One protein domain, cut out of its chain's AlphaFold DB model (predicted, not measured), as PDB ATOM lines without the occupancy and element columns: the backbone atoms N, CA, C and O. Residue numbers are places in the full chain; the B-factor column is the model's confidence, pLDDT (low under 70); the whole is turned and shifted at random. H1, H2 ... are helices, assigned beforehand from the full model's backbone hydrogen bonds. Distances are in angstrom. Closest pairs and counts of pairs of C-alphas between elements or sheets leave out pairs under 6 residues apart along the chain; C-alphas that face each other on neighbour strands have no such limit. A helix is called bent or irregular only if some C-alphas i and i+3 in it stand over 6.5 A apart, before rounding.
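This is residues 15 to 71 of the 78 residues of an uncharacterized protein of Protopolystoma xenopodis (UniProt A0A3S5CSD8). Two long helices, H3 and H2, meet near their ends as a wide, flat V, with the short H1 at the far end of H2. The arm of H3 sticks out free. The printed part has 57 residues, all helix in class, in the order H1, H2, H3, with no named strand. It is extended, with a radius of gyration of the C-alphas of 20.4 A and spans of 63 by 30 by 7 A.

Start at H3, residues 44 to 69, which meets H2, residues 24 to 42, only through their tight link; the two are near each other. H2 is irregular, C-alphas 27 and 30 being 7.1 A apart, with a kink of 30 degrees near residue 31. With residues 24 to 25 alone, H2 only just touches H1, residues 15 to 19, with 3 pairs of C-alphas within 8 A and only at the corner; the closest C-alphas, Val 17 and Gly 24, are 5.7 A apart. H1 and H3 are apart. Every O i to N i+4 pair is within hydrogen-bond range in H1 and H3, and 12 of 15 in H2.

Find C-alpha 44 at (104.941, 134.541, 66.466); from there H3 runs 37.3 A to C-alpha 69 at (100.838, 132.317, 103.472). H2 covers 27.5 A.

The farthest C-alphas, Pro 22 and Ser 71, are 63.0 A apart. The printed part has no cut and both links are tight. Look to residues 61 to 71 for pLDDT under 70.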
ATOM      1  N   ASP A  15     126.618 112.477  69.181       93.94
ATOM      2  CA  ASP A  15     125.788 111.275  69.029       93.94
ATOM      3  C   ASP A  15     124.491 111.576  68.270       93.94
ATOM      4  O   ASP A  15     124.099 110.823  67.380       93.94
ATOM      5  N   LEU A  16     123.869 112.728  68.549       93.25
ATOM      6  CA  LEU A  16     122.698 113.195  67.805       93.25
ATOM      7  C   LEU A  16     123.056 113.520  66.353       93.25
ATOM      8  O   LEU A  16     122.338 113.117  65.444       93.25
ATOM      9  N   VAL A  17     124.184 114.200  66.124       93.81
ATOM     10  CA  VAL A  17     124.661 114.512  64.767       93.81
ATOM     11  C   VAL A  17     124.977 113.236  63.988       93.81
ATOM     12  O   VAL A  17     124.656 113.145  62.805       93.81
ATOM     13  N   HIS A  18     125.564 112.235  64.643       92.19
ATOM     14  CA  HIS A  18     125.861 110.945  64.032       92.19
ATOM     15  C   HIS A  18     124.585 110.178  63.656       92.19
ATOM     16  O   HIS A  18     124.529 109.557  62.595       92.19
ATOM     17  N   GLY A  19     123.527 110.293  64.466       92.81
ATOM     18  CA  GLY A  19     122.212 109.715  64.178       92.81
ATOM     19  C   GLY A  19     121.511 110.288  62.937       92.81
ATOM     20  O   GLY A  19     120.595 109.659  62.416       92.81
ATOM     21  N   LEU A  20     121.945 111.444  62.418       93.25
ATOM     22  CA  LEU A  20     121.389 112.054  61.199       93.25
ATOM     23  C   LEU A  20     121.933 111.434  59.899       93.25
ATOM     24  O   LEU A  20     121.489 111.789  58.805       93.25
ATOM     25  N   GLY A  21     122.872 110.493  60.011       91.19
ATOM     26  CA  GLY A  21     123.462 109.787  58.883       91.19
ATOM     27  C   GLY A  21     124.694 110.488  58.295       91.19
ATOM     28  O   GLY A  21     125.217 111.446  58.866       91.19
ATOM     29  N   PRO A  22     125.192 110.017  57.138       91.12
ATOM     30  CA  PRO A  22     126.507 110.400  56.612       91.12
ATOM     31  C   PRO A  22     126.610 111.871  56.193       91.12
ATOM     32  O   PRO A  22     127.692 112.447  56.222       91.12
ATOM     33  N   LEU A  23     125.487 112.490  55.823       91.75
ATOM     34  CA  LEU A  23     125.423 113.907  55.451       91.75
ATOM     35  C   LEU A  23     125.193 114.833  56.664       91.75
ATOM     36  O   LEU A  23     125.185 116.058  56.518       91.75
ATOM     37  N   GLY A  24     124.996 114.256  57.856       90.69
ATOM     38  CA  GLY A  24     124.828 114.966  59.118       90.69
ATOM     39  C   GLY A  24     123.748 116.049  59.067       90.69
ATOM     40  O   GLY A  24     122.602 115.812  58.686       90.69
ATOM     41  N   LEU A  25     124.128 117.267  59.458       93.38
ATOM     42  CA  LEU A  25     123.205 118.394  59.616       93.38
ATOM     43  C   LEU A  25     122.751 119.018  58.291       93.38
ATOM     44  O   LEU A  25     121.632 119.524  58.202       93.38
ATOM     45  N   GLN A  26     123.609 118.984  57.272       90.81
ATOM     46  CA  GLN A  26     123.426 119.752  56.037       90.81
ATOM     47  C   GLN A  26     122.277 119.221  55.180       90.81
ATOM     48  O   GLN A  26     121.585 119.993  54.527       90.81
ATOM     49  N   ALA A  27     122.039 117.908  55.202       88.06
ATOM     50  CA  ALA A  27     121.041 117.303  54.327       88.06
ATOM     51  C   ALA A  27     119.598 117.611  54.735       88.06
ATOM     52  O   ALA A  27     118.766 117.897  53.879       88.06
ATOM     53  N   ARG A  28     119.272 117.485  56.027       87.88
ATOM     54  CA  ARG A  28     117.876 117.562  56.496       87.88
ATOM     55  C   ARG A  28     117.673 118.465  57.694       87.88
ATOM     56  O   ARG A  28     116.675 119.171  57.731       87.88
ATOM     57  N   PHE A  29     118.590 118.453  58.658       94.75
ATOM     58  CA  PHE A  29     118.391 119.194  59.900       94.75
ATOM     59  C   PHE A  29     118.336 120.705  59.660       94.75
ATOM     60  O   PHE A  29     117.385 121.347  60.086       94.75
ATOM     61  N   ILE A  30     119.308 121.261  58.931       96.00
ATOM     62  CA  ILE A  30     119.364 122.699  58.634       96.00
ATOM     63  C   ILE A  30     118.145 123.175  57.825       96.00
ATOM     64  O   ILE A  30     117.460 124.074  58.315       96.00
ATOM     65  N   PRO A  31     117.802 122.592  56.658       96.06
ATOM     66  CA  PRO A  31     116.656 123.072  55.885       96.06
ATOM     67  C   PRO A  31     115.327 122.904  56.633       96.06
ATOM     68  O   PRO A  31     114.480 123.792  56.574       96.06
ATOM     69  N   ALA A  32     115.148 121.815  57.393       95.50
ATOM     70  CA  ALA A  32     113.950 121.630  58.211       95.50
ATOM     71  C   ALA A  32     113.870 122.647  59.361       95.50
ATOM     72  O   ALA A  32     112.800 123.194  59.617       95.50
ATOM     73  N   ALA A  33     114.991 122.936  60.031       96.06
ATOM     74  CA  ALA A  33     115.048 123.938  61.090       96.06
ATOM     75  C   ALA A  33     114.780 125.349  60.554       96.06
ATOM     76  O   ALA A  33     114.067 126.111  61.198       96.06
ATOM     77  N   GLN A  34     115.301 125.690  59.372       97.31
ATOM     78  CA  GLN A  34     115.027 126.973  58.722       97.31
ATOM     79  C   GLN A  34     113.550 127.118  58.350       97.31
ATOM     80  O   GLN A  34     112.955 128.147  58.657       97.31
ATOM     81  N   ALA A  35     112.953 126.088  57.743       97.50
ATOM     82  CA  ALA A  35     111.531 126.093  57.414       97.50
ATOM     83  C   ALA A  35     110.663 126.240  58.674       97.50
ATOM     84  O   ALA A  35     109.793 127.101  58.726       97.50
ATOM     85  N   ALA A  36     110.952 125.465  59.725       96.25
ATOM     86  CA  ALA A  36     110.230 125.562  60.991       96.25
ATOM     87  C   ALA A  36     110.389 126.939  61.658       96.25
ATOM     88  O   ALA A  36     109.418 127.483  62.176       96.25
ATOM     89  N   LEU A  37     111.594 127.520  61.640       96.44
ATOM     90  CA  LEU A  37     111.839 128.849  62.201       96.44
ATOM     91  C   LEU A  37     111.029 129.921  61.465       96.44
ATOM     92  O   LEU A  37     110.502 130.825  62.108       96.44
ATOM     93  N   GLU A  38     110.923 129.822  60.140       97.62
ATOM     94  CA  GLU A  38     110.147 130.779  59.354       97.62
ATOM     95  C   GLU A  38     108.649 130.673  59.662       97.62
ATOM     96  O   GLU A  38     108.013 131.697  59.903       97.62
ATOM     97  N   GLU A  39     108.108 129.459  59.789       96.62
ATOM     98  CA  GLU A  39     106.724 129.243  60.235       96.62
ATOM     99  C   GLU A  39     106.481 129.812  61.643       96.62
ATOM    100  O   GLU A  39     105.508 130.531  61.883       96.62
ATOM    101  N   PHE A  40     107.398 129.570  62.586       95.00
ATOM    102  CA  PHE A  40     107.292 130.139  63.931       95.00
ATOM    103  C   PHE A  40     107.392 131.663  63.940       95.00
ATOM    104  O   PHE A  40     106.743 132.306  64.763       95.00
ATOM    105  N   ARG A  41     108.179 132.252  63.034       95.56
ATOM    106  CA  ARG A  41     108.299 133.705  62.896       95.56
ATOM    107  C   ARG A  41     107.014 134.317  62.341       95.56
ATOM    108  O   ARG A  41     106.607 135.375  62.810       95.56
ATOM    109  N   GLN A  42     106.366 133.650  61.390       96.19
ATOM    110  CA  GLN A  42     105.080 134.079  60.835       96.19
ATOM    111  C   GLN A  42     103.936 133.928  61.850       96.19
ATOM    112  O   GLN A  42     103.066 134.789  61.929       96.19
ATOM    113  N   GLY A  43     103.966 132.878  62.674       93.38
ATOM    114  CA  GLY A  43     102.998 132.625  63.746       93.38
ATOM    115  C   GLY A  43     103.356 133.219  65.115       93.38
ATOM    116  O   GLY A  43     102.745 132.836  66.118       93.38
ATOM    117  N   ALA A  44     104.349 134.112  65.197       94.94
ATOM    118  CA  ALA A  44     104.941 134.541  66.466       94.94
ATOM    119  C   ALA A  44     103.927 135.190  67.423       94.94
ATOM    120  O   ALA A  44     103.987 134.947  68.627       94.94
ATOM    121  N   ASP A  45     102.962 135.949  66.904       94.75
ATOM    122  CA  ASP A  45     101.960 136.648  67.719       94.75
ATOM    123  C   ASP A  45     101.091 135.684  68.537       94.75
ATOM    124  O   ASP A  45     100.784 135.937  69.706       94.75
ATOM    125  N   ILE A  46     100.744 134.532  67.957       94.81
ATOM    126  CA  ILE A  46      99.958 133.489  68.629       94.81
ATOM    127  C   ILE A  46     100.787 132.875  69.762       94.81
ATOM    128  O   ILE A  46     100.312 132.733  70.888       94.81
ATOM    129  N   ILE A  47     102.053 132.557  69.480       92.25
ATOM    130  CA  ILE A  47     102.977 131.952  70.445       92.25
ATOM    131  C   ILE A  47     103.235 132.913  71.613       92.25
ATOM    132  O   ILE A  47     103.149 132.517  72.776       92.25
ATOM    133  N   LEU A  48     103.493 134.190  71.320       94.31
ATOM    134  CA  LEU A  48     103.706 135.224  72.331       94.31
ATOM    135  C   LEU A  48     102.461 135.437  73.188       94.31
ATOM    136  O   LEU A  48     102.580 135.550  74.407       94.31
ATOM    137  N   THR A  49     101.270 135.414  72.586       94.69
ATOM    138  CA  THR A  49     100.005 135.515  73.324       94.69
ATOM    139  C   THR A  49      99.846 134.361  74.316       94.69
ATOM    140  O   THR A  49      99.528 134.592  75.483       94.69
ATOM    141  N   LEU A  50     100.138 133.122  73.904       94.00
ATOM    142  CA  LEU A  50     100.081 131.952  74.790       94.00
ATOM    143  C   LEU A  50     101.070 132.063  75.959       94.00
ATOM    144  O   LEU A  50     100.696 131.834  77.112       94.00
ATOM    145  N   ILE A  51     102.317 132.461  75.683       92.75
ATOM    146  CA  ILE A  51     103.344 132.654  76.717       92.75
ATOM    147  C   ILE A  51     102.933 133.773  77.680       92.75
ATOM    148  O   ILE A  51     103.063 133.621  78.896       92.75
ATOM    149  N   GLN A  52     102.399 134.882  77.163       92.50
ATOM    150  CA  GLN A  52     101.947 136.022  77.959       92.50
ATOM    151  C   GLN A  52     100.813 135.630  78.914       92.50
ATOM    152  O   GLN A  52     100.836 136.025  80.083       92.50
ATOM    153  N   ILE A  53      99.855 134.827  78.444       93.81
ATOM    154  CA  ILE A  53      98.760 134.298  79.266       93.81
ATOM    155  C   ILE A  53      99.315 133.382  80.353       93.81
ATOM    156  O   ILE A  53      98.999 133.574  81.527       93.81
ATOM    157  N   TYR A  54     100.175 132.427  79.993       90.44
ATOM    158  CA  TYR A  54     100.769 131.509  80.964       90.44
ATOM    159  C   TYR A  54     101.543 132.258  82.055       90.44
ATOM    160  O   TYR A  54     101.334 132.026  83.245       90.44
ATOM    161  N   MET A  55     102.378 133.222  81.663       88.38
ATOM    162  CA  MET A  55     103.145 134.064  82.585       88.38
ATOM    163  C   MET A  55     102.239 134.943  83.459       88.38
ATOM    164  O   MET A  55     102.524 135.140  84.641       88.38
ATOM    165  N   GLY A  56     101.147 135.473  82.902       86.06
ATOM    166  CA  GLY A  56     100.154 136.252  83.644       86.06
ATOM    167  C   GLY A  56      99.431 135.413  84.698       86.06
ATOM    168  O   GLY A  56      99.387 135.793  85.867       86.06
ATOM    169  N   ILE A  57      98.936 134.236  84.309       81.94
ATOM    170  CA  ILE A  57      98.262 133.298  85.212       81.94
ATOM    171  C   ILE A  57      99.232 132.802  86.292       81.94
ATOM    172  O   ILE A  57      98.888 132.813  87.470       81.94
ATOM    173  N   ALA A  58     100.470 132.445  85.938       74.81
ATOM    174  CA  ALA A  58     101.482 132.016  86.903       74.81
ATOM    175  C   ALA A  58     101.792 133.102  87.951       74.81
ATOM    176  O   ALA A  58     101.933 132.789  89.134       74.81
ATOM    177  N   LYS A  59     101.832 134.383  87.555       74.31
ATOM    178  CA  LYS A  59     101.965 135.511  88.496       74.31
ATOM    179  C   LYS A  59     100.763 135.636  89.428       74.31
ATOM    180  O   LYS A  59     100.957 135.905  90.609       74.31
ATOM    181  N   ILE A  60      99.545 135.421  88.930       73.81
ATOM    182  CA  ILE A  60      98.339 135.403  89.771       73.81
ATOM    183  C   ILE A  60      98.426 134.256  90.780       73.81
ATOM    184  O   ILE A  60      98.255 134.498  91.969       73.81
ATOM    185  N   PHE A  61      98.774 133.040  90.353       69.50
ATOM    186  CA  PHE A  61      98.922 131.897  91.260       69.50
ATOM    187  C   PHE A  61     100.020 132.110  92.311       69.50
ATOM    188  O   PHE A  61      99.793 131.816  93.481       69.50
ATOM    189  N   GLN A  62     101.177 132.665  91.938       61.56
ATOM    190  CA  GLN A  62     102.230 133.012  92.900       61.56
ATOM    191  C   GLN A  62     101.783 134.116  93.868       61.56
ATOM    192  O   GLN A  62     102.059 134.018  95.060       61.56
ATOM    193  N   ASN A  63     101.054 135.138  93.408       61.12
ATOM    194  CA  ASN A  63     100.492 136.159  94.299       61.12
ATOM    195  C   ASN A  63      99.429 135.585  95.245       61.12
ATOM    196  O   ASN A  63      99.447 135.897  96.430       61.12
ATOM    197  N   VAL A  64      98.541 134.718  94.757       61.56
ATOM    198  CA  VAL A  64      97.521 134.044  95.577       61.56
ATOM    199  C   VAL A  64      98.171 133.105  96.599       61.56
ATOM    200  O   VAL A  64      97.743 133.080  97.749       61.56
ATOM    201  N   PHE A  65      99.234 132.385  96.227       57.06
ATOM    202  CA  PHE A  65      99.992 131.543  97.159       57.06
ATOM    203  C   PHE A  65     100.743 132.372  98.214       57.06
ATOM    204  O   PHE A  65     100.741 132.015  99.387       57.06
ATOM    205  N   ASN A  66     101.330 133.516  97.844       57.00
ATOM    206  CA  ASN A  66     101.939 134.425  98.823       57.00
ATOM    207  C   ASN A  66     100.889 135.058  99.755       57.00
ATOM    208  O   ASN A  66     101.132 135.193 100.951       57.00
ATOM    209  N   LEU A  67      99.695 135.384  99.247       55.38
ATOM    210  CA  LEU A  67      98.583 135.879 100.066       55.38
ATOM    211  C   LEU A  67      98.018 134.801 101.006       55.38
ATOM    212  O   LEU A  67      97.649 135.130 102.132       55.38
ATOM    213  N   SER A  68      97.982 133.525 100.599       55.06
ATOM    214  CA  SER A  68      97.531 132.436 101.481       55.06
ATOM    215  C   SER A  68      98.517 132.142 102.618       55.06
ATOM    216  O   SER A  68      98.088 131.763 103.706       55.06
ATOM    217  N   GLN A  69      99.816 132.395 102.418       52.91
ATOM    218  CA  GLN A  69     100.838 132.317 103.472       52.91
ATOM    219  C   GLN A  69     100.769 133.503 104.456       52.91
ATOM    220  O   GLN A  69     101.125 133.350 105.622       52.91
ATOM    221  N   CYS A  70     100.246 134.663 104.043       47.41
ATOM    222  CA  CYS A  70     100.087 135.834 104.919       47.41
ATOM    223  C   CYS A  70      98.912 135.739 105.915       47.41
ATOM    224  O   CYS A  70      98.831 136.573 106.814       47.41
ATOM    225  N   SER A  71      98.020 134.744 105.804       47.47
ATOM    226  CA  SER A  71      96.907 134.558 106.757       47.47
ATOM    227  C   SER A  71      97.232 133.603 107.919       47.47
ATOM    228  O   SER A  71      96.444 133.473 108.853       47.47
TER     229      SER A  71